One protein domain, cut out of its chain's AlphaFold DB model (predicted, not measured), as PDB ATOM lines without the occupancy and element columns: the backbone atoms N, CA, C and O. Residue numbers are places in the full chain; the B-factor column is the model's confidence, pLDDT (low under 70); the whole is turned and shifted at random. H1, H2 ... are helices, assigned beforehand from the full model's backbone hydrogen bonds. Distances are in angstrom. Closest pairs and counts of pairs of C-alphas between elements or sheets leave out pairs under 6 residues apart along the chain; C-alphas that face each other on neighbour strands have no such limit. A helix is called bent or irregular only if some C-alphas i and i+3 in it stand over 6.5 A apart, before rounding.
ATOM      1  N   TYR A   7     -48.305 -40.492 -34.128       50.59
ATOM      2  CA  TYR A   7     -49.236 -39.981 -35.157       50.59
ATOM      3  C   TYR A   7     -49.877 -41.049 -36.060       50.59
ATOM      4  O   TYR A   7     -50.976 -40.828 -36.586       50.59
ATOM      5  N   ALA A   8     -49.191 -42.174 -36.284       53.31
ATOM      6  CA  ALA A   8     -49.754 -43.314 -37.013       53.31
ATOM      7  C   ALA A   8     -50.882 -43.958 -36.195       53.31
ATOM      8  O   ALA A   8     -51.972 -44.210 -36.710       53.31
ATOM      9  N   GLU A   9     -50.636 -44.097 -34.896       60.41
ATOM     10  CA  GLU A   9     -51.544 -44.655 -33.898       60.41
ATOM     11  C   GLU A   9     -52.794 -43.781 -33.768       60.41
ATOM     12  O   GLU A   9     -53.910 -44.271 -33.900       60.41
ATOM     13  N   ILE A  10     -52.624 -42.456 -33.682       61.47
ATOM     14  CA  ILE A  10     -53.736 -41.489 -33.676       61.47
ATOM     15  C   ILE A  10     -54.601 -41.599 -34.942       61.47
ATOM     16  O   ILE A  10     -55.821 -41.431 -34.881       61.47
ATOM     17  N   SER A  11     -53.994 -41.839 -36.107       67.25
ATOM     18  CA  SER A  11     -54.731 -41.938 -37.375       67.25
ATOM     19  C   SER A  11     -55.563 -43.219 -37.449       67.25
ATOM     20  O   SER A  11     -56.704 -43.171 -37.912       67.25
ATOM     21  N   PHE A  12     -55.022 -44.331 -36.951       73.31
ATOM     22  CA  PHE A  12     -55.745 -45.590 -36.808       73.31
ATOM     23  C   PHE A  12     -56.857 -45.494 -35.753       73.31
ATOM     24  O   PHE A  12     -57.999 -45.817 -36.060       73.31
ATOM     25  N   ILE A  13     -56.583 -44.935 -34.568       69.25
ATOM     26  CA  ILE A  13     -57.583 -44.726 -33.506       69.25
ATOM     27  C   ILE A  13     -58.767 -43.896 -34.022       69.25
ATOM     28  O   ILE A  13     -59.918 -44.282 -33.849       69.25
ATOM     29  N   ARG A  14     -58.515 -42.796 -34.746       70.56
ATOM     30  CA  ARG A  14     -59.589 -41.981 -35.353       70.56
ATOM     31  C   ARG A  14     -60.405 -42.741 -36.397       70.56
ATOM     32  O   ARG A  14     -61.596 -42.474 -36.554       70.56
ATOM     33  N   PHE A  15     -59.765 -43.632 -37.154       74.88
ATOM     34  CA  PHE A  15     -60.464 -44.496 -38.101       74.88
ATOM     35  C   PHE A  15     -61.362 -45.488 -37.358       74.88
ATOM     36  O   PHE A  15     -62.532 -45.623 -37.710       74.88
ATOM     37  N   VAL A  16     -60.846 -46.104 -36.293       72.12
ATOM     38  CA  VAL A  16     -61.589 -47.014 -35.423       72.12
ATOM     39  C   VAL A  16     -62.799 -46.320 -34.789       72.12
ATOM     40  O   VAL A  16     -63.917 -46.786 -34.981       72.12
ATOM     41  N   GLU A  17     -62.619 -45.158 -34.151       70.25
ATOM     42  CA  GLU A  17     -63.706 -44.365 -33.544       70.25
ATOM     43  C   GLU A  17     -64.815 -44.012 -34.548       70.25
ATOM     44  O   GLU A  17     -65.999 -43.957 -34.206       70.25
ATOM     45  N   LYS A  18     -64.444 -43.734 -35.805       72.38
ATOM     46  CA  LYS A  18     -65.405 -43.445 -36.874       72.38
ATOM     47  C   LYS A  18     -66.162 -44.704 -37.300       72.38
ATOM     48  O   LYS A  18     -67.362 -44.615 -37.543       72.38
ATOM     49  N   SER A  19     -65.476 -45.840 -37.380       67.69
ATOM     50  CA  SER A  19     -66.043 -47.128 -37.786       67.69
ATOM     51  C   SER A  19     -66.946 -47.745 -36.705       67.69
ATOM     52  O   SER A  19     -68.014 -48.260 -37.046       67.69
ATOM     53  N   GLU A  20     -66.597 -47.607 -35.417       63.38
ATOM     54  CA  GLU A  20     -67.418 -48.011 -34.253       63.38
ATOM     55  C   GLU A  20     -68.795 -47.333 -34.252       63.38
ATOM     56  O   GLU A  20     -69.806 -47.959 -33.951       63.38
ATOM     57  N   ARG A  21     -68.868 -46.059 -34.663       57.97
ATOM     58  CA  ARG A  21     -70.136 -45.310 -34.763       57.97
ATOM     59  C   ARG A  21     -71.065 -45.817 -35.866       57.97
ATOM     60  O   ARG A  21     -72.227 -45.426 -35.898       57.97
ATOM     61  N   THR A  22     -70.556 -46.637 -36.785       55.97
ATOM     62  CA  THR A  22     -71.280 -47.082 -37.985       55.97
ATOM     63  C   THR A  22     -71.593 -48.577 -38.025       55.97
ATOM     64  O   THR A  22     -72.443 -48.965 -38.818       55.97
ATOM     65  N   ASN A  23     -70.961 -49.421 -37.198       53.78
ATOM     66  CA  ASN A  23     -71.186 -50.872 -37.185       53.78
ATOM     67  C   ASN A  23     -71.004 -51.470 -35.780       53.78
ATOM     68  O   ASN A  23     -69.976 -51.261 -35.147       53.78
ATOM     69  N   SER A  24     -71.974 -52.273 -35.326       52.19
ATOM     70  CA  SER A  24     -72.019 -52.872 -33.980       52.19
ATOM     71  C   SER A  24     -71.276 -54.209 -33.829       52.19
ATOM     72  O   SER A  24     -71.060 -54.652 -32.705       52.19
ATOM     73  N   ASN A  25     -70.855 -54.852 -34.927       55.84
ATOM     74  CA  ASN A  25     -70.080 -56.101 -34.894       55.84
ATOM     75  C   ASN A  25     -68.584 -55.819 -35.069       55.84
ATOM     76  O   ASN A  25     -68.086 -55.669 -36.187       55.84
ATOM     77  N   PHE A  26     -67.877 -55.745 -33.945       62.19
ATOM     78  CA  PHE A  26     -66.477 -55.347 -33.879       62.19
ATOM     79  C   PHE A  26     -65.539 -56.558 -34.010       62.19
ATOM     80  O   PHE A  26     -65.413 -57.361 -33.090       62.19
ATOM     81  N   ASN A  27     -64.881 -56.709 -35.165       77.31
ATOM     82  CA  ASN A  27     -63.813 -57.693 -35.371       77.31
ATOM     83  C   ASN A  27     -62.482 -56.952 -35.578       77.31
ATOM     84  O   ASN A  27     -62.331 -56.197 -36.539       77.31
ATOM     85  N   THR A  28     -61.530 -57.186 -34.672       73.69
ATOM     86  CA  THR A  28     -60.217 -56.519 -34.638       73.69
ATOM     87  C   THR A  28     -59.388 -56.787 -35.895       73.69
ATOM     88  O   THR A  28     -58.783 -55.873 -36.443       73.69
ATOM     89  N   GLU A  29     -59.396 -58.010 -36.416       81.94
ATOM     90  CA  GLU A  29     -58.650 -58.318 -37.641       81.94
ATOM     91  C   GLU A  29     -59.268 -57.608 -38.845       81.94
ATOM     92  O   GLU A  29     -58.570 -57.021 -39.668       81.94
ATOM     93  N   LYS A  30     -60.602 -57.561 -38.900       83.25
ATOM     94  CA  LYS A  30     -61.314 -56.875 -39.979       83.25
ATOM     95  C   LYS A  30     -61.030 -55.368 -39.997       83.25
ATOM     96  O   LYS A  30     -60.813 -54.815 -41.068       83.25
ATOM     97  N   ILE A  31     -60.996 -54.705 -38.836       82.94
ATOM     98  CA  ILE A  31     -60.778 -53.249 -38.777       82.94
ATOM     99  C   ILE A  31     -59.345 -52.850 -39.149       82.94
ATOM    100  O   ILE A  31     -59.133 -51.780 -39.723       82.94
ATOM    101  N   ILE A  32     -58.372 -53.714 -38.847       84.69
ATOM    102  CA  ILE A  32     -56.973 -53.533 -39.243       84.69
ATOM    103  C   ILE A  32     -56.852 -53.629 -40.765       84.69
ATOM    104  O   ILE A  32     -56.310 -52.710 -41.381       84.69
ATOM    105  N   GLU A  33     -57.411 -54.673 -41.383       89.06
ATOM    106  CA  GLU A  33     -57.403 -54.818 -42.845       89.06
ATOM    107  C   GLU A  33     -58.155 -53.665 -43.536       89.06
ATOM    108  O   GLU A  33     -57.647 -53.074 -44.491       89.06
ATOM    109  N   ASP A  34     -59.318 -53.261 -43.012       86.94
ATOM    110  CA  ASP A  34     -60.085 -52.126 -43.542       86.94
ATOM    111  C   ASP A  34     -59.274 -50.816 -43.485       86.94
ATOM    112  O   ASP A  34     -59.288 -50.028 -44.436       86.94
ATOM    113  N   TYR A  35     -58.529 -50.585 -42.398       86.31
ATOM    114  CA  TYR A  35     -57.658 -49.417 -42.268       86.31
ATOM    115  C   TYR A  35     -56.462 -49.471 -43.220       86.31
ATOM    116  O   TYR A  35     -56.148 -48.463 -43.860       86.31
ATOM    117  N   LEU A  36     -55.788 -50.617 -43.328       88.00
ATOM    118  CA  LEU A  36     -54.628 -50.777 -44.205       88.00
ATOM    119  C   LEU A  36     -55.016 -50.567 -45.670       88.00
ATOM    120  O   LEU A  36     -54.333 -49.816 -46.372       88.00
ATOM    121  N   LEU A  37     -56.150 -51.128 -46.096       88.69
ATOM    122  CA  LEU A  37     -56.712 -50.920 -47.428       88.69
ATOM    123  C   LEU A  37     -57.156 -49.463 -47.647       88.69
ATOM    124  O   LEU A  37     -56.956 -48.895 -48.724       88.69
ATOM    125  N   TYR A  38     -57.754 -48.823 -46.640       87.25
ATOM    126  CA  TYR A  38     -58.110 -47.402 -46.709       87.25
ATOM    127  C   TYR A  38     -56.868 -46.512 -46.858       87.25
ATOM    128  O   TYR A  38     -56.845 -45.606 -47.693       87.25
ATOM    129  N   ASN A  39     -55.822 -46.774 -46.072       86.69
ATOM    130  CA  ASN A  39     -54.586 -46.006 -46.106       86.69
ATOM    131  C   ASN A  39     -53.814 -46.226 -47.416       86.69
ATOM    132  O   ASN A  39     -53.352 -45.244 -47.995       86.69
ATOM    133  N   CYS A  40     -53.710 -47.455 -47.931       88.12
ATOM    134  CA  CYS A  40     -52.969 -47.710 -49.171       88.12
ATOM    135  C   CYS A  40     -53.622 -47.034 -50.387       88.12
ATOM    136  O   CYS A  40     -52.925 -46.554 -51.274       88.12
ATOM    137  N   LYS A  41     -54.952 -46.870 -50.397       88.12
ATOM    138  CA  LYS A  41     -55.659 -46.096 -51.435       88.12
ATOM    139  C   LYS A  41     -55.297 -44.607 -51.449       88.12
ATOM    140  O   LYS A  41     -55.632 -43.915 -52.405       88.12
ATOM    141  N   SER A  42     -54.622 -44.108 -50.413       88.12
ATOM    142  CA  SER A  42     -54.078 -42.747 -50.377       88.12
ATOM    143  C   SER A  42     -52.660 -42.628 -50.945       88.12
ATOM    144  O   SER A  42     -52.128 -41.520 -50.988       88.12
ATOM    145  N   TRP A  43     -52.051 -43.732 -51.398       91.75
ATOM    146  CA  TRP A  43     -50.744 -43.739 -52.063       91.75
ATOM    147  C   TRP A  43     -50.880 -43.312 -53.531       91.75
ATOM    148  O   TRP A  43     -50.671 -44.076 -54.471       91.75
ATOM    149  N   ASP A  44     -51.299 -42.065 -53.706       93.56
ATOM    150  CA  ASP A  44     -51.543 -41.402 -54.981       93.56
ATOM    151  C   ASP A  44     -50.314 -40.574 -55.432       93.56
ATOM    152  O   ASP A  44     -49.249 -40.609 -54.803       93.56
ATOM    153  N   LEU A  45     -50.431 -39.795 -56.518       95.06
ATOM    154  CA  LEU A  45     -49.324 -38.937 -56.974       95.06
ATOM    155  C   LEU A  45     -48.893 -37.934 -55.890       95.06
ATOM    156  O   LEU A  45     -47.717 -37.590 -55.773       95.06
ATOM    157  N   LYS A  46     -49.830 -37.462 -55.063       94.38
ATOM    158  CA  LYS A  46     -49.526 -36.523 -53.981       94.38
ATOM    159  C   LYS A  46     -48.680 -37.191 -52.897       94.38
ATOM    160  O   LYS A  46     -47.777 -36.554 -52.354       94.38
ATOM    161  N   PHE A  47     -48.961 -38.453 -52.583       93.56
ATOM    162  CA  PHE A  47     -48.139 -39.247 -51.676       93.56
ATOM    163  C   PHE A  47     -46.733 -39.483 -52.234       93.56
ATOM    164  O   PHE A  47     -45.760 -39.279 -51.514       93.56
ATOM    165  N   PHE A  48     -46.595 -39.781 -53.526       95.12
ATOM    166  CA  PHE A  48     -45.279 -39.893 -54.166       95.12
ATOM    167  C   PHE A  48     -44.432 -38.620 -54.014       95.12
ATOM    168  O   PHE A  48     -43.271 -38.681 -53.614       95.12
ATOM    169  N   LEU A  49     -45.028 -37.442 -54.220       95.06
ATOM    170  CA  LEU A  49     -44.333 -36.165 -54.007       95.06
ATOM    171  C   LEU A  49     -43.985 -35.908 -52.538       95.06
ATOM    172  O   LEU A  49     -43.014 -35.213 -52.241       95.06
ATOM    173  N   LYS A  50     -44.755 -36.474 -51.603       92.19
ATOM    174  CA  LYS A  50     -44.432 -36.410 -50.176       92.19
ATOM    175  C   LYS A  50     -43.192 -37.242 -49.859       92.19
ATOM    176  O   LYS A  50     -42.381 -36.802 -49.050       92.19
ATOM    177  N   LEU A  51     -43.025 -38.391 -50.508       91.69
ATOM    178  CA  LEU A  51     -41.811 -39.191 -50.379       91.69
ATOM    179  C   LEU A  51     -40.602 -38.444 -50.941       91.69
ATOM    180  O   LEU A  51     -39.588 -38.343 -50.259       91.69
ATOM    181  N   PHE A  52     -40.739 -37.813 -52.110       93.38
ATOM    182  CA  PHE A  52     -39.673 -36.966 -52.649       93.38
ATOM    183  C   PHE A  52     -39.292 -35.838 -51.682       93.38
ATOM    184  O   PHE A  52     -38.117 -35.586 -51.429       93.38
ATOM    185  N   GLN A  53     -40.284 -35.186 -51.074       91.19
ATOM    186  CA  GLN A  53     -40.037 -34.160 -50.065       91.19
ATOM    187  C   GLN A  53     -39.227 -34.687 -48.872       91.19
ATOM    188  O   GLN A  53     -38.341 -33.989 -48.386       91.19
ATOM    189  N   ASP A  54     -39.535 -35.888 -48.384       86.81
ATOM    190  CA  ASP A  54     -38.821 -36.486 -47.251       86.81
ATOM    191  C   ASP A  54     -37.403 -36.904 -47.628       86.81
ATOM    192  O   ASP A  54     -36.475 -36.663 -46.856       86.81
ATOM    193  N   PHE A  55     -37.231 -37.439 -48.838       88.69
ATOM    194  CA  PHE A  55     -35.927 -37.716 -49.430       88.69
ATOM    195  C   PHE A  55     -35.050 -36.456 -49.445       88.69
ATOM    196  O   PHE A  55     -33.932 -36.469 -48.931       88.69
ATOM    197  N   LEU A  56     -35.579 -35.324 -49.921       88.75
ATOM    198  CA  LEU A  56     -34.847 -34.052 -49.957       88.75
ATOM    199  C   LEU A  56     -34.426 -33.544 -48.574       88.75
ATOM    200  O   LEU A  56     -33.414 -32.850 -48.457       88.75
ATOM    201  N   LEU A  57     -35.185 -33.855 -47.525       84.19
ATOM    202  CA  LEU A  57     -34.855 -33.450 -46.159       84.19
ATOM    203  C   LEU A  57     -33.765 -34.312 -45.515       84.19
ATOM    204  O   LEU A  57     -33.279 -33.931 -44.459       84.19
ATOM    205  N   ARG A  58     -33.404 -35.456 -46.103       79.19
ATOM    206  CA  ARG A  58     -32.533 -36.454 -45.458       79.19
ATOM    207  C   ARG A  58     -31.360 -36.941 -46.314       79.19
ATOM    208  O   ARG A  58     -30.480 -37.598 -45.783       79.19
ATOM    209  N   THR A  59     -31.345 -36.641 -47.612       81.00
ATOM    210  CA  THR A  59     -30.207 -36.938 -48.504       81.00
ATOM    211  C   THR A  59     -29.025 -35.995 -48.251       81.00
ATOM    212  O   THR A  59     -29.241 -34.814 -48.039       81.00
ATOM    213  N   ASP A  60     -27.770 -36.417 -48.359       69.50
ATOM    214  CA  ASP A  60     -26.619 -35.504 -48.164       69.50
ATOM    215  C   ASP A  60     -26.183 -34.768 -49.450       69.50
ATOM    216  O   ASP A  60     -25.196 -34.037 -49.474       69.50
ATOM    217  N   GLN A  61     -26.932 -34.916 -50.547       72.19
ATOM    218  CA  GLN A  61     -26.565 -34.380 -51.865       72.19
ATOM    219  C   GLN A  61     -26.913 -32.886 -52.034       72.19
ATOM    220  O   GLN A  61     -27.774 -32.520 -52.832       72.19
ATOM    221  N   GLU A  62     -26.251 -32.004 -51.277       62.03
ATOM    222  CA  GLU A  62     -26.529 -30.552 -51.270       62.03
ATOM    223  C   GLU A  62     -26.214 -29.829 -52.582       62.03
ATOM    224  O   GLU A  62     -26.924 -28.888 -52.937       62.03
ATOM    225  N   ASN A  63     -25.195 -30.287 -53.312       71.06
ATOM    226  CA  ASN A  63     -24.671 -29.589 -54.490       71.06
ATOM    227  C   ASN A  63     -25.385 -29.945 -55.800       71.06
ATOM    228  O   ASN A  63     -25.081 -29.348 -56.831       71.06
ATOM    229  N   LYS A  64     -26.311 -30.910 -55.786       84.25
ATOM    230  CA  LYS A  64     -27.024 -31.309 -57.001       84.25
ATOM    231  C   LYS A  64     -28.231 -30.402 -57.276       84.25
ATOM    232  O   LYS A  64     -29.003 -30.117 -56.352       84.25
ATOM    233  N   PRO A  65     -28.445 -29.984 -58.536       88.06
ATOM    234  CA  PRO A  65     -29.678 -29.337 -58.966       88.06
ATOM    235  C   PRO A  65     -30.924 -30.145 -58.586       88.06
ATOM    236  O   PRO A  65     -30.933 -31.373 -58.630       88.06
ATOM    237  N   LEU A  66     -32.020 -29.455 -58.252       89.75
ATOM    238  CA  LEU A  66     -33.254 -30.118 -57.813       89.75
ATOM    239  C   LEU A  66     -33.871 -31.025 -58.894       89.75
ATOM    240  O   LEU A  66     -34.504 -32.019 -58.552       89.75
ATOM    241  N   ILE A  67     -33.676 -30.685 -60.173       91.38
ATOM    242  CA  ILE A  67     -34.092 -31.517 -61.313       91.38
ATOM    243  C   ILE A  67     -33.365 -32.862 -61.270       91.38
ATOM    244  O   ILE A  67     -34.024 -33.895 -61.287       91.38
ATOM    245  N   GLU A  68     -32.040 -32.848 -61.111       91.50
ATOM    246  CA  GLU A  68     -31.230 -34.068 -61.015       91.50
ATOM    247  C   GLU A  68     -31.619 -34.897 -59.785       91.50
ATOM    248  O   GLU A  68     -31.783 -36.106 -59.879       91.50
ATOM    249  N   LEU A  69     -31.868 -34.252 -58.638       92.12
ATOM    250  CA  LEU A  69     -32.343 -34.949 -57.435       92.12
ATOM    251  C   LEU A  69     -33.712 -35.612 -57.633       92.12
ATOM    252  O   LEU A  69     -33.979 -36.657 -57.039       92.12
ATOM    253  N   PHE A  70     -34.600 -35.002 -58.419       94.62
ATOM    254  CA  PHE A  70     -35.900 -35.588 -58.738       94.62
ATOM    255  C   PHE A  70     -35.770 -36.748 -59.728       94.62
ATOM    256  O   PHE A  70     -36.431 -37.767 -59.555       94.62
ATOM    257  N   GLU A  71     -34.892 -36.627 -60.722       93.38
ATOM    258  CA  GLU A  71     -34.572 -37.710 -61.657       93.38
ATOM    259  C   GLU A  71     -33.951 -38.912 -60.939       93.38
ATOM    260  O   GLU A  71     -34.413 -40.040 -61.126       93.38
ATOM    261  N   ASP A  72     -32.986 -38.670 -60.048       91.06
ATOM    262  CA  ASP A  72     -32.388 -39.688 -59.182       91.06
ATOM    263  C   ASP A  72     -33.469 -40.361 -58.320       91.06
ATOM    264  O   ASP A  72     -33.560 -41.588 -58.266       91.06
ATOM    265  N   PHE A  73     -34.358 -39.574 -57.705       93.44
ATOM    266  CA  PHE A  73     -35.475 -40.105 -56.924       93.44
ATOM    267  C   PHE A  73     -36.417 -40.974 -57.770       93.44
ATOM    268  O   PHE A  73     -36.840 -42.044 -57.344       93.44
ATOM    269  N   CYS A  74     -36.733 -40.539 -58.989       92.62
ATOM    270  CA  CYS A  74     -37.605 -41.263 -59.907       92.62
ATOM    271  C   CYS A  74     -36.965 -42.516 -60.513       92.62
ATOM    272  O   CYS A  74     -37.685 -43.283 -61.145       92.62
ATOM    273  N   THR A  75     -35.660 -42.736 -60.364       86.19
ATOM    274  CA  THR A  75     -34.951 -43.860 -60.999       86.19
ATOM    275  C   THR A  75     -34.280 -44.801 -60.004       86.19
ATOM    276  O   THR A  75     -34.035 -45.955 -60.353       86.19
ATOM    277  N   ASN A  76     -34.045 -44.361 -58.765       82.44
ATOM    278  CA  ASN A  76     -33.348 -45.140 -57.750       82.44
ATOM    279  C   ASN A  76     -34.246 -45.501 -56.552       82.44
ATOM    280  O   ASN A  76     -34.626 -44.637 -55.754       82.44
ATOM    281  N   SER A  77     -34.520 -46.799 -56.381       77.88
ATOM    282  CA  SER A  77     -35.257 -47.360 -55.239       77.88
ATOM    283  C   SER A  77     -34.573 -47.133 -53.892       77.88
ATOM    284  O   SER A  77     -35.255 -47.032 -52.872       77.88
ATOM    285  N   ASP A  78     -33.248 -46.973 -53.880       79.38
ATOM    286  CA  ASP A  78     -32.465 -46.713 -52.669       79.38
ATOM    287  C   ASP A  78     -32.822 -45.361 -52.044       79.38
ATOM    288  O   ASP A  78     -32.548 -45.118 -50.871       79.38
ATOM    289  N   SER A  79     -33.510 -44.484 -52.782       82.38
ATOM    290  CA  SER A  79     -34.086 -43.250 -52.244       82.38
ATOM    291  C   SER A  79     -35.048 -43.503 -51.077       82.38
ATOM    292  O   SER A  79     -35.225 -42.633 -50.220       82.38
ATOM    293  N   LEU A  80     -35.651 -44.696 -51.003       82.50
ATOM    294  CA  LEU A  80     -36.558 -45.071 -49.922       82.50
ATOM    295  C   LEU A  80     -35.864 -45.224 -48.561       82.50
ATOM    296  O   LEU A  80     -36.532 -45.062 -47.542       82.50
ATOM    297  N   GLN A  81     -34.540 -45.428 -48.512       77.94
ATOM    298  CA  GLN A  81     -33.784 -45.498 -47.246       77.94
ATOM    299  C   GLN A  81     -33.849 -44.187 -46.439       77.94
ATOM    300  O   GLN A  81     -33.647 -44.161 -45.223       77.94
ATOM    301  N   PHE A  82     -34.164 -43.084 -47.123       77.69
ATOM    302  CA  PHE A  82     -34.333 -41.766 -46.526       77.69
ATOM    303  C   PHE A  82     -35.772 -41.518 -46.051       77.69
ATOM    304  O   PHE A  82     -36.037 -40.523 -45.382       77.69
ATOM    305  N   ILE A  83     -36.724 -42.404 -46.338       78.75
ATOM    306  CA  ILE A  83     -38.127 -42.233 -45.952       78.75
ATOM    307  C   ILE A  83     -38.348 -42.766 -44.540       78.75
ATOM    308  O   ILE A  83     -37.910 -43.855 -44.186       78.75
ATOM    309  N   SER A  84     -39.060 -42.003 -43.710       73.81
ATOM    310  CA  SER A  84     -39.449 -42.474 -42.380       73.81
ATOM    311  C   SER A  84     -40.729 -43.324 -42.461       73.81
ATOM    312  O   SER A  84     -41.664 -42.941 -43.175       73.81
ATOM    313  N   PRO A  85     -40.829 -44.451 -41.727       68.50
ATOM    314  CA  PRO A  85     -42.040 -45.280 -41.712       68.50
ATOM    315  C   PRO A  85     -43.304 -44.506 -41.302       68.50
ATOM    316  O   PRO A  85     -44.416 -44.815 -41.737       68.50
ATOM    317  N   GLU A  86     -43.157 -43.447 -40.502       66.00
ATOM    318  CA  GLU A  86     -44.258 -42.576 -40.089       66.00
ATOM    319  C   GLU A  86     -44.869 -41.777 -41.250       66.00
ATOM    320  O   GLU A  86     -46.015 -41.331 -41.137       66.00
ATOM    321  N   SER A  87     -44.145 -41.577 -42.355       71.69
ATOM    322  CA  SER A  87     -44.652 -40.846 -43.522       71.69
ATOM    323  C   SER A  87     -45.772 -41.590 -44.252       71.69
ATOM    324  O   SER A  87     -46.648 -40.940 -44.817       71.69
ATOM    325  N   ILE A  88     -45.799 -42.922 -44.178       74.25
ATOM    326  CA  ILE A  88     -46.779 -43.794 -44.850       74.25
ATOM    327  C   ILE A  88     -48.170 -43.692 -44.213       74.25
ATOM    328  O   ILE A  88     -49.207 -43.756 -44.874       74.25
ATOM    329  N   ASN A  89     -48.200 -43.550 -42.889       64.00
ATOM    330  CA  ASN A  89     -49.433 -43.600 -42.106       64.00
ATOM    331  C   ASN A  89     -50.125 -42.229 -42.008       64.00
ATOM    332  O   ASN A  89     -51.211 -42.115 -41.441       64.00
ATOM    333  N   LYS A  90     -49.507 -41.174 -42.559       65.06
ATOM    334  CA  LYS A  90     -50.001 -39.794 -42.507       65.06
ATOM    335  C   LYS A  90     -50.632 -39.393 -43.833       65.06
ATOM    336  O   LYS A  90     -50.160 -39.749 -44.908       65.06
ATOM    337  N   ARG A  91     -51.660 -38.541 -43.761       68.62
ATOM    338  CA  ARG A  91     -52.172 -37.853 -44.952       68.62
ATOM    339  C   ARG A  91     -51.043 -37.001 -45.557       68.62
ATOM    340  O   ARG A  91     -50.437 -36.221 -44.815       68.62
ATOM    341  N   PRO A  92     -50.772 -37.086 -46.872       76.06
ATOM    342  CA  PRO A  92     -49.646 -36.383 -47.472       76.06
ATOM    343  C   PRO A  92     -49.850 -34.864 -47.416       76.06
ATOM    344  O   PRO A  92     -50.769 -34.305 -48.031       76.06
ATOM    345  N   TYR A  93     -48.975 -34.195 -46.663       79.56
ATOM    346  CA  TYR A  93     -48.861 -32.740 -46.611       79.56
ATOM    347  C   TYR A  93     -47.607 -32.298 -47.363       79.56
ATOM    348  O   TYR A  93     -46.488 -32.600 -46.944       79.56
ATOM    349  N   LEU A  94     -47.813 -31.583 -48.467       82.81
ATOM    350  CA  LEU A  94     -46.746 -31.045 -49.300       82.81
ATOM    351  C   LEU A  94     -46.431 -29.608 -48.893       82.81
ATOM    352  O   LEU A  94     -47.332 -28.827 -48.583       82.81
ATOM    353  N   ASN A  95     -45.152 -29.258 -48.955       88.56
ATOM    354  CA  ASN A  95     -44.695 -27.882 -48.962       88.56
ATOM    355  C   ASN A  95     -45.381 -27.125 -50.121       88.56
ATOM    356  O   ASN A  95     -45.588 -27.726 -51.181       88.56
ATOM    357  N   PRO A  96     -45.719 -25.829 -49.955       85.12
ATOM    358  CA  PRO A  96     -46.348 -25.022 -51.000       85.12
ATOM    359  C   PRO A  96     -45.715 -25.151 -52.388       85.12
ATOM    360  O   PRO A  96     -46.450 -25.174 -53.368       85.12
ATOM    361  N   TYR A  97     -44.392 -25.302 -52.485       86.69
ATOM    362  CA  TYR A  97     -43.705 -25.470 -53.762       86.69
ATOM    363  C   TYR A  97     -44.083 -26.769 -54.489       86.69
ATOM    364  O   TYR A  97     -44.608 -26.733 -55.601       86.69
ATOM    365  N   LEU A  98     -43.915 -27.922 -53.835       91.62
ATOM    366  CA  LEU A  98     -44.304 -29.223 -54.396       91.62
ATOM    367  C   LEU A  98     -45.825 -29.354 -54.558       91.62
ATOM    368  O   LEU A  98     -46.304 -30.099 -55.412       91.62
ATOM    369  N   LEU A  99     -46.598 -28.605 -53.769       89.81
ATOM    370  CA  LEU A  99     -48.041 -28.503 -53.947       89.81
ATOM    371  C   LEU A  99     -48.404 -27.813 -55.274       89.81
ATOM    372  O   LEU A  99     -49.346 -28.255 -55.926       89.81
ATOM    373  N   GLN A 100     -47.658 -26.784 -55.702       89.12
ATOM    374  CA  GLN A 100     -47.853 -26.175 -57.026       89.12
ATOM    375  C   GLN A 100     -47.510 -27.146 -58.153       89.12
ATOM    376  O   GLN A 100     -48.262 -27.225 -59.121       89.12
ATOM    377  N   PHE A 101     -46.443 -27.937 -58.007       93.12
ATOM    378  CA  PHE A 101     -46.138 -28.988 -58.978       93.12
ATOM    379  C   PHE A 101     -47.277 -30.009 -59.084       93.12
ATOM    380  O   PHE A 101     -47.722 -30.342 -60.180       93.12
ATOM    381  N   TRP A 102     -47.818 -30.449 -57.944       94.25
ATOM    382  CA  TRP A 102     -48.984 -31.328 -57.932       94.25
ATOM    383  C   TRP A 102     -50.195 -30.696 -58.632       94.25
ATOM    384  O   TRP A 102     -50.839 -31.365 -59.434       94.25
ATOM    385  N   TYR A 103     -50.505 -29.418 -58.377       91.19
ATOM    386  CA  TYR A 103     -51.599 -28.723 -59.068       91.19
ATOM    387  C   TYR A 103     -51.373 -28.601 -60.574       91.19
ATOM    388  O   TYR A 103     -52.329 -28.766 -61.326       91.19
ATOM    389  N   LEU A 104     -50.135 -28.354 -61.012       90.38
ATOM    390  CA  LEU A 104     -49.780 -28.360 -62.430       90.38
ATOM    391  C   LEU A 104     -50.080 -29.729 -63.033       90.38
ATOM    392  O   LEU A 104     -50.829 -29.804 -64.001       90.38
ATOM    393  N   MET A 105     -49.593 -30.800 -62.399       92.25
ATOM    394  CA  MET A 105     -49.862 -32.167 -62.837       92.25
ATOM    395  C   MET A 105     -51.359 -32.439 -62.941       92.25
ATOM    396  O   MET A 105     -51.772 -32.993 -63.942       92.25
ATOM    397  N   LYS A 106     -52.188 -32.008 -61.979       91.06
ATOM    398  CA  LYS A 106     -53.652 -32.214 -62.023       91.06
ATOM    399  C   LYS A 106     -54.343 -31.647 -63.261       91.06
ATOM    400  O   LYS A 106     -55.431 -32.115 -63.590       91.06
ATOM    401  N   ASN A 107     -53.750 -30.635 -63.883       87.94
ATOM    402  CA  ASN A 107     -54.291 -29.991 -65.073       87.94
ATOM    403  C   ASN A 107     -53.787 -30.635 -66.373       87.94
ATOM    404  O   ASN A 107     -54.292 -30.300 -67.441       87.94
ATOM    405  N   GLU A 108     -52.809 -31.540 -66.301       90.06
ATOM    406  CA  GLU A 108     -52.304 -32.269 -67.463       90.06
ATOM    407  C   GLU A 108     -53.250 -33.425 -67.823       90.06
ATOM    408  O   GLU A 108     -53.848 -34.073 -66.956       90.06
ATOM    409  N   VAL A 109     -53.371 -33.704 -69.123       85.94
ATOM    410  CA  VAL A 109     -54.326 -34.687 -69.670       85.94
ATOM    411  C   VAL A 109     -54.090 -36.090 -69.097       85.94
ATOM    412  O   VAL A 109     -55.040 -36.820 -68.806       85.94
ATOM    413  N   ASP A 110     -52.828 -36.439 -68.848       88.88
ATOM    414  CA  ASP A 110     -52.432 -37.764 -68.368       88.88
ATOM    415  C   ASP A 110     -52.633 -37.959 -66.858       88.88
ATOM    416  O   ASP A 110     -52.514 -39.084 -66.365       88.88
ATOM    417  N   TYR A 111     -52.955 -36.902 -66.098       92.12
ATOM    418  CA  TYR A 111     -53.004 -36.952 -64.632       92.12
ATOM    419  C   TYR A 111     -53.852 -38.092 -64.102       92.12
ATOM    420  O   TYR A 111     -53.419 -38.833 -63.221       92.12
ATOM    421  N   LYS A 112     -55.078 -38.218 -64.619       94.62
ATOM    422  CA  LYS A 112     -56.030 -39.209 -64.127       94.62
ATOM    423  C   LYS A 112     -55.482 -40.619 -64.337       94.62
ATOM    424  O   LYS A 112     -55.495 -41.413 -63.407       94.62
ATOM    425  N   VAL A 113     -54.910 -40.886 -65.510       96.19
ATOM    426  CA  VAL A 113     -54.311 -42.183 -65.857       96.19
ATOM    427  C   VAL A 113     -53.109 -42.501 -64.963       96.19
ATOM    428  O   VAL A 113     -52.988 -43.619 -64.462       96.19
ATOM    429  N   ILE A 114     -52.240 -41.516 -64.723       95.81
ATOM    430  CA  ILE A 114     -51.082 -41.661 -63.831       95.81
ATOM    431  C   ILE A 114     -51.561 -41.937 -62.402       95.81
ATOM    432  O   ILE A 114     -51.167 -42.925 -61.789       95.81
ATOM    433  N   ASN A 115     -52.440 -41.091 -61.871       96.50
ATOM    434  CA  ASN A 115     -52.895 -41.168 -60.490       96.50
ATOM    435  C   ASN A 115     -53.688 -42.453 -60.203       96.50
ATOM    436  O   ASN A 115     -53.483 -43.079 -59.164       96.50
ATOM    437  N   ASP A 116     -54.546 -42.876 -61.132       96.31
ATOM    438  CA  ASP A 116     -55.301 -44.126 -61.017       96.31
ATOM    439  C   ASP A 116     -54.358 -45.339 -61.036       96.31
ATOM    440  O   ASP A 116     -54.553 -46.279 -60.266       96.31
ATOM    441  N   TYR A 117     -53.280 -45.299 -61.831       97.50
ATOM    442  CA  TYR A 117     -52.255 -46.345 -61.803       97.50
ATOM    443  C   TYR A 117     -51.523 -46.411 -60.457       97.50
ATOM    444  O   TYR A 117     -51.282 -47.507 -59.954       97.50
ATOM    445  N   PHE A 118     -51.201 -45.269 -59.840       97.19
ATOM    446  CA  PHE A 118     -50.540 -45.234 -58.527       97.19
ATOM    447  C   PHE A 118     -51.411 -45.898 -57.454       97.19
ATOM    448  O   PHE A 118     -50.932 -46.758 -56.713       97.19
ATOM    449  N   ILE A 119     -52.704 -45.556 -57.425       96.12
ATOM    450  CA  ILE A 119     -53.681 -46.133 -56.491       96.12
ATOM    451  C   ILE A 119     -53.888 -47.629 -56.774       96.12
ATOM    452  O   ILE A 119     -53.959 -48.437 -55.843       96.12
ATOM    453  N   HIS A 120     -53.962 -48.015 -58.051       95.88
ATOM    454  CA  HIS A 120     -54.089 -49.412 -58.457       95.88
ATOM    455  C   HIS A 120     -52.890 -50.242 -57.987       95.88
ATOM    456  O   HIS A 120     -53.083 -51.253 -57.316       95.88
ATOM    457  N   MET A 121     -51.659 -49.784 -58.239       96.25
ATOM    458  CA  MET A 121     -50.452 -50.488 -57.800       96.25
ATOM    459  C   MET A 121     -50.327 -50.556 -56.276       96.25
ATOM    460  O   MET A 121     -49.793 -51.535 -55.752       96.25
ATOM    461  N   ALA A 122     -50.832 -49.556 -55.547       93.44
ATOM    462  CA  ALA A 122     -50.856 -49.589 -54.086       93.44
ATOM    463  C   ALA A 122     -51.833 -50.654 -53.568       93.44
ATOM    464  O   ALA A 122     -51.530 -51.381 -52.624       93.44
ATOM    465  N   THR A 123     -52.985 -50.780 -54.228       93.44
ATOM    466  CA  THR A 123     -54.001 -51.795 -53.920       93.44
ATOM    467  C   THR A 123     -53.503 -53.203 -54.262       93.44
ATOM    468  O   THR A 123     -53.647 -54.115 -53.453       93.44
ATOM    469  N   GLU A 124     -52.843 -53.383 -55.411       93.94
ATOM    470  CA  GLU A 124     -52.182 -54.647 -55.772       93.94
ATOM    471  C   GLU A 124     -51.079 -55.019 -54.775       93.94
ATOM    472  O   GLU A 124     -50.988 -56.173 -54.362       93.94
ATOM    473  N   SER A 125     -50.264 -54.046 -54.351       90.88
ATOM    474  CA  SER A 125     -49.214 -54.284 -53.355       90.88
ATOM    475  C   SER A 125     -49.818 -54.736 -52.027       90.88
ATOM    476  O   SER A 125     -49.354 -55.716 -51.461       90.88
ATOM    477  N   TYR A 126     -50.919 -54.125 -51.585       91.31
ATOM    478  CA  TYR A 126     -51.659 -54.592 -50.412       91.31
ATOM    479  C   TYR A 126     -52.158 -56.039 -50.552       91.31
ATOM    480  O   TYR A 126     -51.877 -56.868 -49.688       91.31
ATOM    481  N   HIS A 127     -52.850 -56.374 -51.648       90.81
ATOM    482  CA  HIS A 127     -53.413 -57.717 -51.848       90.81
ATOM    483  C   HIS A 127     -52.353 -58.813 -51.964       90.81
ATOM    484  O   HIS A 127     -52.585 -59.942 -51.536       90.81
ATOM    485  N   ARG A 128     -51.187 -58.484 -52.523       89.19
ATOM    486  CA  ARG A 128     -50.041 -59.397 -52.635       89.19
ATOM    487  C   ARG A 128     -49.119 -59.359 -51.421       89.19
ATOM    488  O   ARG A 128     -48.108 -60.052 -51.425       89.19
ATOM    489  N   ASN A 129     -49.457 -58.559 -50.411       85.38
ATOM    490  CA  ASN A 129     -48.666 -58.369 -49.204       85.38
ATOM    491  C   ASN A 129     -47.234 -57.847 -49.465       85.38
ATOM    492  O   ASN A 129     -46.271 -58.236 -48.814       85.38
ATOM    493  N   LEU A 130     -47.102 -56.956 -50.445       85.31
ATOM    494  CA  LEU A 130     -45.862 -56.302 -50.861       85.31
ATOM    495  C   LEU A 130     -45.780 -54.888 -50.267       85.31
ATOM    496  O   LEU A 130     -46.803 -54.231 -50.074       85.31
ATOM    497  N   GLY A 131     -44.570 -54.415 -49.968       83.50
ATOM    498  CA  GLY A 131     -44.338 -53.141 -49.286       83.50
ATOM    499  C   GLY A 131     -44.349 -51.900 -50.187       83.50
ATOM    500  O   GLY A 131     -44.693 -51.935 -51.373       83.50
ATOM    501  N   LEU A 132     -43.961 -50.767 -49.587       87.50
ATOM    502  CA  LEU A 132     -43.799 -49.480 -50.277       87.50
ATOM    503  C   LEU A 132     -42.786 -49.554 -51.427       87.50
ATOM    504  O   LEU A 132     -42.965 -48.885 -52.438       87.50
ATOM    505  N   ASP A 133     -41.747 -50.366 -51.269       87.81
ATOM    506  CA  ASP A 133     -40.695 -50.626 -52.248       87.81
ATOM    507  C   ASP A 133     -41.254 -51.149 -53.572       87.81
ATOM    508  O   ASP A 133     -40.962 -50.601 -54.635       87.81
ATOM    509  N   ASN A 134     -42.131 -52.151 -53.516       89.50
ATOM    510  CA  ASN A 134     -42.739 -52.712 -54.714       89.50
ATOM    511  C   ASN A 134     -43.670 -51.707 -55.406       89.50
ATOM    512  O   ASN A 134     -43.630 -51.564 -56.630       89.50
ATOM    513  N   TRP A 135     -44.481 -50.978 -54.631       93.44
ATOM    514  CA  TRP A 135     -45.312 -49.903 -55.174       93.44
ATOM    515  C   TRP A 135     -44.455 -48.832 -55.855       93.44
ATOM    516  O   TRP A 135     -44.730 -48.467 -56.999       93.44
ATOM    517  N   PHE A 136     -43.401 -48.372 -55.178       93.06
ATOM    518  CA  PHE A 136     -42.506 -47.332 -55.665       93.06
ATOM    519  C   PHE A 136     -41.845 -47.757 -56.974       93.06
ATOM    520  O   PHE A 136     -41.956 -47.047 -57.969       93.06
ATOM    521  N   ASN A 137     -41.267 -48.961 -57.005       92.38
ATOM    522  CA  ASN A 137     -40.627 -49.531 -58.189       92.38
ATOM    523  C   ASN A 137     -41.591 -49.671 -59.366       92.38
ATOM    524  O   ASN A 137     -41.217 -49.416 -60.510       92.38
ATOM    525  N   ALA A 138     -42.841 -50.060 -59.115       94.31
ATOM    526  CA  ALA A 138     -43.835 -50.169 -60.172       94.31
ATOM    527  C   ALA A 138     -44.182 -48.804 -60.786       94.31
ATOM    528  O   ALA A 138     -44.247 -48.676 -62.013       94.31
ATOM    529  N   VAL A 139     -44.393 -47.778 -59.953       95.56
ATOM    530  CA  VAL A 139     -44.765 -46.444 -60.444       95.56
ATOM    531  C   VAL A 139     -43.595 -45.736 -61.123       95.56
ATOM    532  O   VAL A 139     -43.790 -45.140 -62.183       95.56
ATOM    533  N   THR A 140     -42.375 -45.855 -60.592       94.31
ATOM    534  CA  THR A 140     -41.171 -45.257 -61.186       94.31
ATOM    535  C   THR A 140     -40.776 -45.941 -62.487       94.31
ATOM    536  O   THR A 140     -40.522 -45.260 -63.481       94.31
ATOM    537  N   LYS A 141     -40.832 -47.278 -62.553       94.81
ATOM    538  CA  LYS A 141     -40.572 -48.028 -63.792       94.81
ATOM    539  C   LYS A 141     -41.485 -47.594 -64.937       94.81
ATOM    540  O   LYS A 141     -41.059 -47.599 -66.087       94.81
ATOM    541  N   ARG A 142     -42.739 -47.241 -64.638       95.62
ATOM    542  CA  ARG A 142     -43.714 -46.840 -65.659       95.62
ATOM    543  C   ARG A 142     -43.676 -45.351 -65.996       95.62
ATOM    544  O   ARG A 142     -43.853 -45.008 -67.159       95.62
ATOM    545  N   TYR A 143     -43.502 -44.481 -65.002       96.06
ATOM    546  CA  TYR A 143     -43.748 -43.043 -65.161       96.06
ATOM    547  C   TYR A 143     -42.553 -42.136 -64.861       96.06
ATOM    548  O   TYR A 143     -42.710 -40.927 -64.982       96.06
ATOM    549  N   SER A 144     -41.370 -42.664 -64.531       93.69
ATOM    550  CA  SER A 144     -40.168 -41.853 -64.253       93.69
ATOM    551  C   SER A 144     -39.896 -40.793 -65.323       93.69
ATOM    552  O   SER A 144     -39.874 -39.610 -65.003       93.69
ATOM    553  N   THR A 145     -39.804 -41.177 -66.600       94.31
ATOM    554  CA  THR A 145     -39.549 -40.240 -67.711       94.31
ATOM    555  C   THR A 145     -40.607 -39.137 -67.808       94.31
ATOM    556  O   THR A 145     -40.277 -37.969 -68.004       94.31
ATOM    557  N   ILE A 146     -41.884 -39.496 -67.652       94.31
ATOM    558  CA  ILE A 146     -43.009 -38.556 -67.752       94.31
ATOM    559  C   ILE A 146     -43.000 -37.585 -66.566       94.31
ATOM    560  O   ILE A 146     -43.168 -36.379 -66.747       94.31
ATOM    561  N   LEU A 147     -42.771 -38.090 -65.353       94.88
ATOM    562  CA  LEU A 147     -42.684 -37.271 -64.147       94.88
ATOM    563  C   LEU A 147     -41.512 -36.294 -64.238       94.88
ATOM    564  O   LEU A 147     -41.708 -35.109 -63.970       94.88
ATOM    565  N   SER A 148     -40.332 -36.757 -64.656       94.81
ATOM    566  CA  SER A 148     -39.152 -35.906 -64.845       94.81
ATOM    567  C   SER A 148     -39.392 -34.824 -65.895       94.81
ATOM    568  O   SER A 148     -39.069 -33.661 -65.658       94.81
ATOM    569  N   PHE A 149     -40.039 -35.162 -67.017       93.94
ATOM    570  CA  PHE A 149     -40.417 -34.186 -68.040       93.94
ATOM    571  C   PHE A 149     -41.303 -33.068 -67.468       93.94
ATOM    572  O   PHE A 149     -40.993 -31.882 -67.624       93.94
ATOM    573  N   TYR A 150     -42.380 -33.423 -66.761       93.88
ATOM    574  CA  TYR A 150     -43.270 -32.427 -66.164       93.88
ATOM    575  C   TYR A 150     -42.591 -31.631 -65.047       93.88
ATOM    576  O   TYR A 150     -42.846 -30.433 -64.909       93.88
ATOM    577  N   PHE A 151     -41.709 -32.258 -64.269       94.75
ATOM    578  CA  PHE A 151     -40.959 -31.568 -63.226       94.75
ATOM    579  C   PHE A 151     -39.968 -30.557 -63.812       94.75
ATOM    580  O   PHE A 151     -39.884 -29.430 -63.328       94.75
ATOM    581  N   ASN A 152     -39.292 -30.895 -64.910       92.25
ATOM    582  CA  ASN A 152     -38.419 -29.966 -65.623       92.25
ATOM    583  C   ASN A 152     -39.213 -28.789 -66.226       92.25
ATOM    584  O   ASN A 152     -38.847 -27.624 -66.047       92.25
ATOM    585  N   LYS A 153     -40.373 -29.063 -66.843       89.75
ATOM    586  CA  LYS A 153     -41.309 -28.022 -67.313       89.75
ATOM    587  C   LYS A 153     -41.743 -27.094 -66.170       89.75
ATOM    588  O   LYS A 153     -41.813 -25.881 -66.354       89.75
ATOM    589  N   PHE A 154     -42.011 -27.651 -64.989       91.69
ATOM    590  CA  PHE A 154     -42.357 -26.891 -63.787       91.69
ATOM    591  C   PHE A 154     -41.191 -26.025 -63.283       91.69
ATOM    592  O   PHE A 154     -41.390 -24.844 -63.007       91.69
ATOM    593  N   MET A 155     -39.979 -26.578 -63.218       86.50
ATOM    594  CA  MET A 155     -38.759 -25.873 -62.798       86.50
ATOM    595  C   MET A 155     -38.372 -24.738 -63.751       86.50
ATOM    596  O   MET A 155     -37.903 -23.693 -63.309       86.50
ATOM    597  N   SER A 156     -38.614 -24.921 -65.050       83.69
ATOM    598  CA  SER A 156     -38.345 -23.917 -66.085       83.69
ATOM    599  C   SER A 156     -39.361 -22.765 -66.092       83.69
ATOM    600  O   SER A 156     -39.174 -21.770 -66.792       83.69
ATOM    601  N   ASN A 157     -40.450 -22.872 -65.324       76.94
ATOM    602  CA  ASN A 157     -41.485 -21.850 -65.271       76.94
ATOM    603  C   ASN A 157     -41.149 -20.771 -64.228       76.94
ATOM    604  O   ASN A 157     -41.255 -20.969 -63.013       76.94
ATOM    605  N   THR A 158     -40.812 -19.579 -64.723       72.38
ATOM    606  CA  THR A 158     -40.424 -18.415 -63.913       72.38
ATOM    607  C   THR A 158     -41.509 -17.952 -62.937       72.38
ATOM    608  O   THR A 158     -41.189 -17.348 -61.911       72.38
ATOM    609  N   TYR A 159     -42.780 -18.291 -63.180       63.66
ATOM    610  CA  TYR A 159     -43.898 -17.964 -62.293       63.66
ATOM    611  C   TYR A 159     -43.757 -18.601 -60.899       63.66
ATOM    612  O   TYR A 159     -44.218 -18.025 -59.914       63.66
ATOM    613  N   TYR A 160     -43.078 -19.748 -60.781       70.38
ATOM    614  CA  TYR A 160     -42.912 -20.472 -59.512       70.38
ATOM    615  C   TYR A 160     -41.569 -20.221 -58.814       70.38
ATOM    616  O   TYR A 160     -41.314 -20.794 -57.754       70.38
ATOM    617  N   HIS A 161     -40.722 -19.341 -59.357       70.50
ATOM    618  CA  HIS A 161     -39.364 -19.122 -58.848       70.50
ATOM    619  C   HIS A 161     -39.337 -18.628 -57.387       70.50
ATOM    620  O   HIS A 161     -38.478 -19.022 -56.603       70.50
ATOM    621  N   HIS A 162     -40.328 -17.835 -56.976       64.06
ATOM    622  CA  HIS A 162     -40.462 -17.383 -55.588       64.06
ATOM    623  C   HIS A 162     -40.730 -18.541 -54.610       64.06
ATOM    624  O   HIS A 162     -40.098 -18.618 -53.559       64.06
ATOM    625  N   TYR A 163     -41.591 -19.496 -54.981       68.44
ATOM    626  CA  TYR A 163     -41.822 -20.694 -54.173       68.44
ATOM    627  C   TYR A 163     -40.573 -21.581 -54.087       68.44
ATOM    628  O   TYR A 163     -40.370 -22.226 -53.063       68.44
ATOM    629  N   TYR A 164     -39.737 -21.609 -55.130       78.25
ATOM    630  CA  TYR A 164     -38.476 -22.357 -55.128       78.25
ATOM    631  C   TYR A 164     -37.473 -21.795 -54.106       78.25
ATOM    632  O   TYR A 164     -36.856 -22.557 -53.360       78.25
ATOM    633  N   TYR A 165     -37.349 -20.469 -54.010       74.75
ATOM    634  CA  TYR A 165     -36.483 -19.834 -53.012       74.75
ATOM    635  C   TYR A 165     -36.961 -20.116 -51.577       74.75
ATOM    636  O   TYR A 165     -36.180 -20.558 -50.731       74.75
ATOM    637  N   ASP A 166     -38.262 -19.952 -51.322       75.31
ATOM    638  CA  ASP A 166     -38.873 -20.284 -50.030       75.31
ATOM    639  C   ASP A 166     -38.703 -21.766 -49.680       75.31
ATOM    640  O   ASP A 166     -38.461 -22.121 -48.524       75.31
ATOM    641  N   PHE A 167     -38.802 -22.640 -50.683       83.31
ATOM    642  CA  PHE A 167     -38.603 -24.074 -50.528       83.31
ATOM    643  C   PHE A 167     -37.174 -24.415 -50.111       83.31
ATOM    644  O   PHE A 167     -36.997 -25.195 -49.176       83.31
ATOM    645  N   ASN A 168     -36.166 -23.808 -50.737       82.69
ATOM    646  CA  ASN A 168     -34.765 -24.034 -50.377       82.69
ATOM    647  C   ASN A 168     -34.443 -23.528 -48.967       82.69
ATOM    648  O   ASN A 168     -33.807 -24.250 -48.196       82.69
ATOM    649  N   ASN A 169     -34.957 -22.356 -48.584       80.06
ATOM    650  CA  ASN A 169     -34.817 -21.849 -47.216       80.06
ATOM    651  C   ASN A 169     -35.519 -22.753 -46.200       80.06
ATOM    652  O   ASN A 169     -34.990 -23.031 -45.128       80.06
ATOM    653  N   TRP A 170     -36.717 -23.240 -46.519       86.38
ATOM    654  CA  TRP A 170     -37.413 -24.198 -45.667       86.38
ATOM    655  C   TRP A 170     -36.636 -25.518 -45.539       86.38
ATOM    656  O   TRP A 170     -36.550 -26.064 -44.437       86.38
ATOM    657  N   ARG A 171     -36.057 -26.015 -46.642       83.94
ATOM    658  CA  ARG A 171     -35.269 -27.256 -46.689       83.94
ATOM    659  C   ARG A 171     -34.049 -27.169 -45.778       83.94
ATOM    660  O   ARG A 171     -33.837 -28.097 -45.000       83.94
ATOM    661  N   SER A 172     -33.289 -26.072 -45.843       80.00
ATOM    662  CA  SER A 172     -32.097 -25.873 -45.005       80.00
ATOM    663  C   SER A 172     -32.450 -25.867 -43.514       80.00
ATOM    664  O   SER A 172     -31.946 -26.696 -42.762       80.00
ATOM    665  N   HIS A 173     -33.431 -25.056 -43.107       79.56
ATOM    666  CA  HIS A 173     -33.866 -24.982 -41.706       79.56
ATOM    667  C   HIS A 173     -34.430 -26.308 -41.177       79.56
ATOM    668  O   HIS A 173     -34.312 -26.617 -39.991       79.56
ATOM    669  N   LYS A 174     -35.114 -27.094 -42.023       77.19
ATOM    670  CA  LYS A 174     -35.694 -28.373 -41.594       77.19
ATOM    671  C   LYS A 174     -34.670 -29.484 -41.451       77.19
ATOM    672  O   LYS A 174     -34.847 -30.314 -40.563       77.19
ATOM    673  N   ARG A 175     -33.621 -29.485 -42.268       72.75
ATOM    674  CA  ARG A 175     -32.499 -30.421 -42.140       72.75
ATOM    675  C   ARG A 175     -31.760 -30.260 -40.825       72.75
ATOM    676  O   ARG A 175     -31.561 -31.249 -40.133       72.75
ATOM    677  N   GLU A 176     -31.460 -29.023 -40.433       67.31
ATOM    678  CA  GLU A 176     -30.801 -28.725 -39.151       67.31
ATOM    679  C   GLU A 176     -31.566 -29.304 -37.948       67.31
ATOM    680  O   GLU A 176     -30.971 -29.717 -36.958       67.31
ATOM    681  N   GLN A 177     -32.898 -29.379 -38.048       66.50
ATOM    682  CA  GLN A 177     -33.777 -29.926 -37.009       66.50
ATOM    683  C   GLN A 177     -33.909 -31.457 -37.048       66.50
ATOM    684  O   GLN A 177     -34.389 -32.051 -36.083       66.50
ATOM    685  N   LEU A 178     -33.550 -32.097 -38.162       67.00
ATOM    686  CA  LEU A 178     -33.718 -33.527 -38.408       67.00
ATOM    687  C   LEU A 178     -32.351 -34.223 -38.352       67.00
ATOM    688  O   LEU A 178     -31.878 -34.759 -39.344       67.00
ATOM    689  N   SER A 179     -31.717 -34.244 -37.177       50.84
ATOM    690  CA  SER A 179     -30.397 -34.866 -36.965       50.84
ATOM    691  C   SER A 179     -30.420 -36.404 -36.876       50.84
ATOM    692  O   SER A 179     -29.489 -37.005 -36.344       50.84
ATOM    693  N   THR A 180     -31.485 -37.069 -37.328       52.53
ATOM    694  CA  THR A 180     -31.555 -38.538 -37.292       52.53
ATOM    695  C   THR A 180     -30.893 -39.132 -38.533       52.53
ATOM    696  O   THR A 180     -31.332 -38.790 -39.634       52.53
ATOM    697  N   SER A 187     -34.412 -52.535 -44.466       50.91
ATOM    698  CA  SER A 187     -35.405 -51.457 -44.489       50.91
ATOM    699  C   SER A 187     -36.694 -51.900 -45.167       50.91
ATOM    700  O   SER A 187     -37.741 -51.293 -44.965       50.91
ATOM    701  N   THR A 188     -36.648 -53.012 -45.896       52.41
ATOM    702  CA  THR A 188     -37.759 -53.628 -46.629       52.41
ATOM    703  C   THR A 188     -38.891 -54.086 -45.708       52.41
ATOM    704  O   THR A 188     -40.064 -53.902 -46.037       52.41
ATOM    705  N   ASN A 189     -38.580 -54.585 -44.506       58.78
ATOM    706  CA  ASN A 189     -39.601 -55.092 -43.585       58.78
ATOM    707  C   ASN A 189     -40.433 -53.977 -42.934       58.78
ATOM    708  O   ASN A 189     -41.631 -54.166 -42.727       58.78
ATOM    709  N   PHE A 190     -39.857 -52.790 -42.695       60.12
ATOM    710  CA  PHE A 190     -40.552 -51.661 -42.052       60.12
ATOM    711  C   PHE A 190     -41.729 -51.110 -42.866       60.12
ATOM    712  O   PHE A 190     -42.655 -50.527 -42.295       60.12
ATOM    713  N   PHE A 191     -41.691 -51.285 -44.187       69.31
ATOM    714  CA  PHE A 191     -42.728 -50.830 -45.112       69.31
ATOM    715  C   PHE A 191     -43.706 -51.942 -45.520       69.31
ATOM    716  O   PHE A 191     -44.655 -51.663 -46.260       69.31
ATOM    717  N   SER A 192     -43.493 -53.182 -45.064       79.50
ATOM    718  CA  SER A 192     -44.359 -54.320 -45.382       79.50
ATOM    719  C   SER A 192     -45.724 -54.196 -44.698       79.50
ATOM    720  O   SER A 192     -45.856 -53.623 -43.612       79.50
ATOM    721  N   PHE A 193     -46.772 -54.741 -45.320       83.19
ATOM    722  CA  PHE A 193     -48.087 -54.771 -44.681       83.19
ATOM    723  C   PHE A 193     -48.120 -55.706 -43.467       83.19
ATOM    724  O   PHE A 193     -48.834 -55.400 -42.517       83.19
ATOM    725  N   ASP A 194     -47.307 -56.764 -43.430       83.44
ATOM    726  CA  ASP A 194     -47.207 -57.658 -42.268       83.44
ATOM    727  C   ASP A 194     -46.686 -56.962 -41.021       83.44
ATOM    728  O   ASP A 194     -47.313 -57.025 -39.964       83.44
ATOM    729  N   GLU A 195     -45.594 -56.218 -41.149       78.88
ATOM    730  CA  GLU A 195     -45.044 -55.439 -40.045       78.88
ATOM    731  C   GLU A 195     -46.055 -54.392 -39.549       78.88
ATOM    732  O   GLU A 195     -46.224 -54.161 -38.349       78.88
ATOM    733  N   ARG A 196     -46.813 -53.790 -40.474       80.50
ATOM    734  CA  ARG A 196     -47.889 -52.852 -40.131       80.50
ATOM    735  C   ARG A 196     -49.049 -53.542 -39.413       80.50
ATOM    736  O   ARG A 196     -49.555 -52.971 -38.450       80.50
ATOM    737  N   ARG A 197     -49.447 -54.757 -39.811       85.56
ATOM    738  CA  ARG A 197     -50.451 -55.560 -39.087       85.56
ATOM    739  C   ARG A 197     -49.994 -55.857 -37.668       85.56
ATOM    740  O   ARG A 197     -50.774 -55.663 -36.743       85.56
ATOM    741  N   ILE A 198     -48.740 -56.274 -37.487       82.00
ATOM    742  CA  ILE A 198     -48.165 -56.566 -36.165       82.00
ATOM    743  C   ILE A 198     -48.261 -55.332 -35.258       82.00
ATOM    744  O   ILE A 198     -48.776 -55.427 -34.143       82.00
ATOM    745  N   ARG A 199     -47.857 -54.156 -35.757       76.50
ATOM    746  CA  ARG A 199     -47.949 -52.893 -34.999       76.50
ATOM    747  C   ARG A 199     -49.385 -52.513 -34.661       76.50
ATOM    748  O   ARG A 199     -49.668 -52.161 -33.522       76.50
ATOM    749  N   LEU A 200     -50.299 -52.595 -35.627       78.38
ATOM    750  CA  LEU A 200     -51.702 -52.241 -35.404       78.38
ATOM    751  C   LEU A 200     -52.398 -53.211 -34.444       78.38
ATOM    752  O   LEU A 200     -53.162 -52.760 -33.597       78.38
ATOM    753  N   ARG A 201     -52.094 -54.516 -34.508       80.56
ATOM    754  CA  ARG A 201     -52.571 -55.500 -33.523       80.56
ATOM    755  C   ARG A 201     -52.108 -55.125 -32.125       80.56
ATOM    756  O   ARG A 201     -52.932 -55.081 -31.217       80.56
ATOM    757  N   HIS A 202     -50.825 -54.802 -31.960       74.31
ATOM    758  CA  HIS A 202     -50.294 -54.374 -30.667       74.31
ATOM    759  C   HIS A 202     -51.089 -53.186 -30.101       74.31
ATOM    760  O   HIS A 202     -51.527 -53.245 -28.961       74.31
ATOM    761  N   LEU A 203     -51.413 -52.183 -30.926       69.25
ATOM    762  CA  LEU A 203     -52.211 -51.021 -30.505       69.25
ATOM    763  C   LEU A 203     -53.649 -51.343 -30.079       69.25
ATOM    764  O   LEU A 203     -54.210 -50.608 -29.272       69.25
ATOM    765  N   VAL A 204     -54.262 -52.399 -30.622       68.19
ATOM    766  CA  VAL A 204     -55.613 -52.816 -30.210       68.19
ATOM    767  C   VAL A 204     -55.586 -53.590 -28.889       68.19
ATOM    768  O   VAL A 204     -56.532 -53.488 -28.109       68.19
ATOM    769  N   TYR A 205     -54.518 -54.350 -28.629       64.19
ATOM    770  CA  TYR A 205     -54.390 -55.195 -27.436       64.19
ATOM    771  C   TYR A 205     -53.698 -54.516 -26.247       64.19
ATOM    772  O   TYR A 205     -53.798 -55.021 -25.129       64.19
ATOM    773  N   THR A 206     -53.031 -53.378 -26.447       56.91
ATOM    774  CA  THR A 206     -52.490 -52.577 -25.343       56.91
ATOM    775  C   THR A 206     -53.640 -51.905 -24.572       56.91
ATOM    776  O   THR A 206     -54.479 -51.242 -25.190       56.91
ATOM    777  N   PRO A 207     -53.723 -52.061 -23.233       47.81
ATOM    778  CA  PRO A 207     -54.784 -51.474 -22.419       47.81
ATOM    779  C   PRO A 207     -54.907 -49.968 -22.651       47.81
ATOM    780  O   PRO A 207     -53.911 -49.240 -22.629       47.81
ATOM    781  N   ARG A 208     -56.147 -49.488 -22.843       49.81
ATOM    782  CA  ARG A 208     -56.425 -48.066 -23.095       49.81
ATOM    783  C   ARG A 208     -55.866 -47.159 -21.999       49.81
ATOM    784  O   ARG A 208     -55.598 -46.018 -22.325       49.81
ATOM    785  N   ASP A 209     -55.636 -47.630 -20.774       42.44
ATOM    786  CA  ASP A 209     -55.183 -46.794 -19.655       42.44
ATOM    787  C   ASP A 209     -53.711 -46.336 -19.763       42.44
ATOM    788  O   ASP A 209     -53.420 -45.187 -19.441       42.44
ATOM    789  N   GLU A 210     -52.796 -47.134 -20.332       40.62
ATOM    790  CA  GLU A 210     -51.392 -46.709 -20.554       40.62
ATOM    791  C   GLU A 210     -51.232 -45.808 -21.790       40.62
ATOM    792  O   GLU A 210     -50.382 -44.914 -21.847       40.62
ATOM    793  N   ILE A 211     -52.089 -46.029 -22.782       43.47
ATOM    794  CA  ILE A 211     -52.188 -45.231 -24.002       43.47
ATOM    795  C   ILE A 211     -52.898 -43.903 -23.677       43.47
ATOM    796  O   ILE A 211     -52.460 -42.846 -24.117       43.47
ATOM    797  N   SER A 212     -53.935 -43.921 -22.837       39.72
ATOM    798  CA  SER A 212     -54.787 -42.781 -22.470       39.72
ATOM    799  C   SER A 212     -54.052 -41.701 -21.683       39.72
ATOM    800  O   SER A 212     -54.207 -40.529 -22.011       39.72
ATOM    801  N   GLU A 213     -53.190 -42.033 -20.719       34.84
ATOM    802  CA  GLU A 213     -52.510 -40.981 -19.943       34.84
ATOM    803  C   GLU A 213     -51.483 -40.180 -20.769       34.84
ATOM    804  O   GLU A 213     -51.201 -39.023 -20.451       34.84
ATOM    805  N   ASN A 214     -50.991 -40.729 -21.888       34.56
ATOM    806  CA  ASN A 214     -50.082 -40.020 -22.801       34.56
ATOM    807  C   ASN A 214     -50.739 -39.544 -24.114       34.56
ATOM    808  O   ASN A 214     -50.293 -38.542 -24.682       34.56
ATOM    809  N   LEU A 215     -51.817 -40.188 -24.584       34.91
ATOM    810  CA  LEU A 215     -52.585 -39.788 -25.777       34.91
ATOM    811  C   LEU A 215     -53.765 -38.866 -25.462       34.91
ATOM    812  O   LEU A 215     -54.216 -38.126 -26.344       34.91
TER     813      LEU A 215
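What this domain is: This is residues 7 to 180 and 187 to 215 of the 468 residues of an uncharacterized protein of Bacillus alcalophilus ATCC 27647 = CGMCC 1.3604 (UniProt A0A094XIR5). Two unequal lobes of crossed helices make up this domain: in the larger one H4, H5, H6, H7 and H9 pack round H3 as the core, with the bent helix H8 turning a corner outside it, H8a on H5 and H7, H8b on H4 and H6. The smaller lobe, H1, H2 and H10, is at one end of the longest axis and joins the larger where H2 packs on H7; H11 is past the end of H10 and touches no helix. The printed part has 203 residues with eleven named helices, H1 to H11 in order along the chain, and no named strand: the class is all helix. It is compact, with a radius of gyration of the C-alphas of 18.4 A and spans of 55 by 37 by 30 A.

Where its parts are: Find C-alpha 7 at (-49.236, -39.981, -35.157); from there H1 runs 19.9 A to residue 20. H2 takes residues 28 to 40, 18.5 A, and H3 residues 45 to 58, 20.5 A, starting at C-alpha 45 at (-49.324, -38.937, -56.974). Read on to H4, residues 66 to 75, 14.2 A, the short H5, residues 77 to 82, 10.4 A, and H6, residues 96 to 107, 16.9 A. H7, residues 111 to 127, spans 24.4 A. H8, residues 132 to 155, was assigned as one helix by its hydrogen bonds but is bent: C-alphas 142 and 145 are 8.1 A apart, giving arms H8a, residues 132 to 142, 15.6 A, and H8b, residues 145 to 155, 15.2 A. H9, residues 158 to 177, spans 30.0 A and is irregular, C-alphas 159 and 162 being 7.6 A apart. After the cut come H10, residues 193 to 205, 18.4 A, and H11, residues 208 to 215, 9.5 A, ending at C-alpha 215 at (-52.585, -39.788, -25.777).

How they stand to each other: Begin at H1, which only just touches H2, with 3 pairs of C-alphas within 8 A, the closest being Phe 12 and Tyr 35 at 6.9 A. H2 touches H10 at a steep tilt of 47 degrees, opposite ways, with C-alphas Ile 32 and Leu 200 closest at 6.6 A. Residues 36 to 40 of H2 touch H7 at a shallow tilt of 28 degrees, opposite ways; C-alphas Cys 40 and Ala 122 are closest, 5.7 A. Now look at H3, the hub, which touches five helices. Its closest C-alphas are Phe 52 to Phe 73 of H4, 6.8 A; Phe 55 to Phe 82 of H5, 5.2 A; Lys 46 to Trp 102 of H6, 6.5 A; Leu 57 to Arg 175 of H9, 5.6 A; and Leu 45 to Asn 115 of H7, 5.5 A, where they only just touch, with 3 pairs within 8 A. H7 and H8a form a helical hairpin at a steep tilt of 36 degrees, only just past shallow, with C-alphas Ala 122 and Trp 135 closest at 5.7 A. H8b is about perpendicular to H8a, at 86 degrees, and touches H4 at a shallow tilt of 14 degrees, opposite ways; C-alphas Glu 71 and Ser 148 are closest, 5.9 A. H6 touches H9, with C-alphas Tyr 97 and Tyr 163 closest at 5.2 A. Every O i to N i+4 pair is within hydrogen-bond range in H1, H2, H3, H4, H6, H7, H8a, H8b and H10; in H9 it is 13 of 16, in H11 3 of 4 and in H5 0 of 2, where 3 of 3 O i to N i+3 pairs are within range.

The domain as a whole: The C-alphas farthest apart are those of Ser 24 and Asn 63, 56.6 A. Residues 181 to 186 are not printed, and C-alphas 180 and 187 are 15.3 A apart across that cut. The link from H5 to H6, residues 83 to 95, is long. The mean pLDDT of the printed part is 79.8; 47 residues are under 70, among them 7 to 11, 19 to 26, 187 to 191 and 203 to 215, and H11 has a mean of 40.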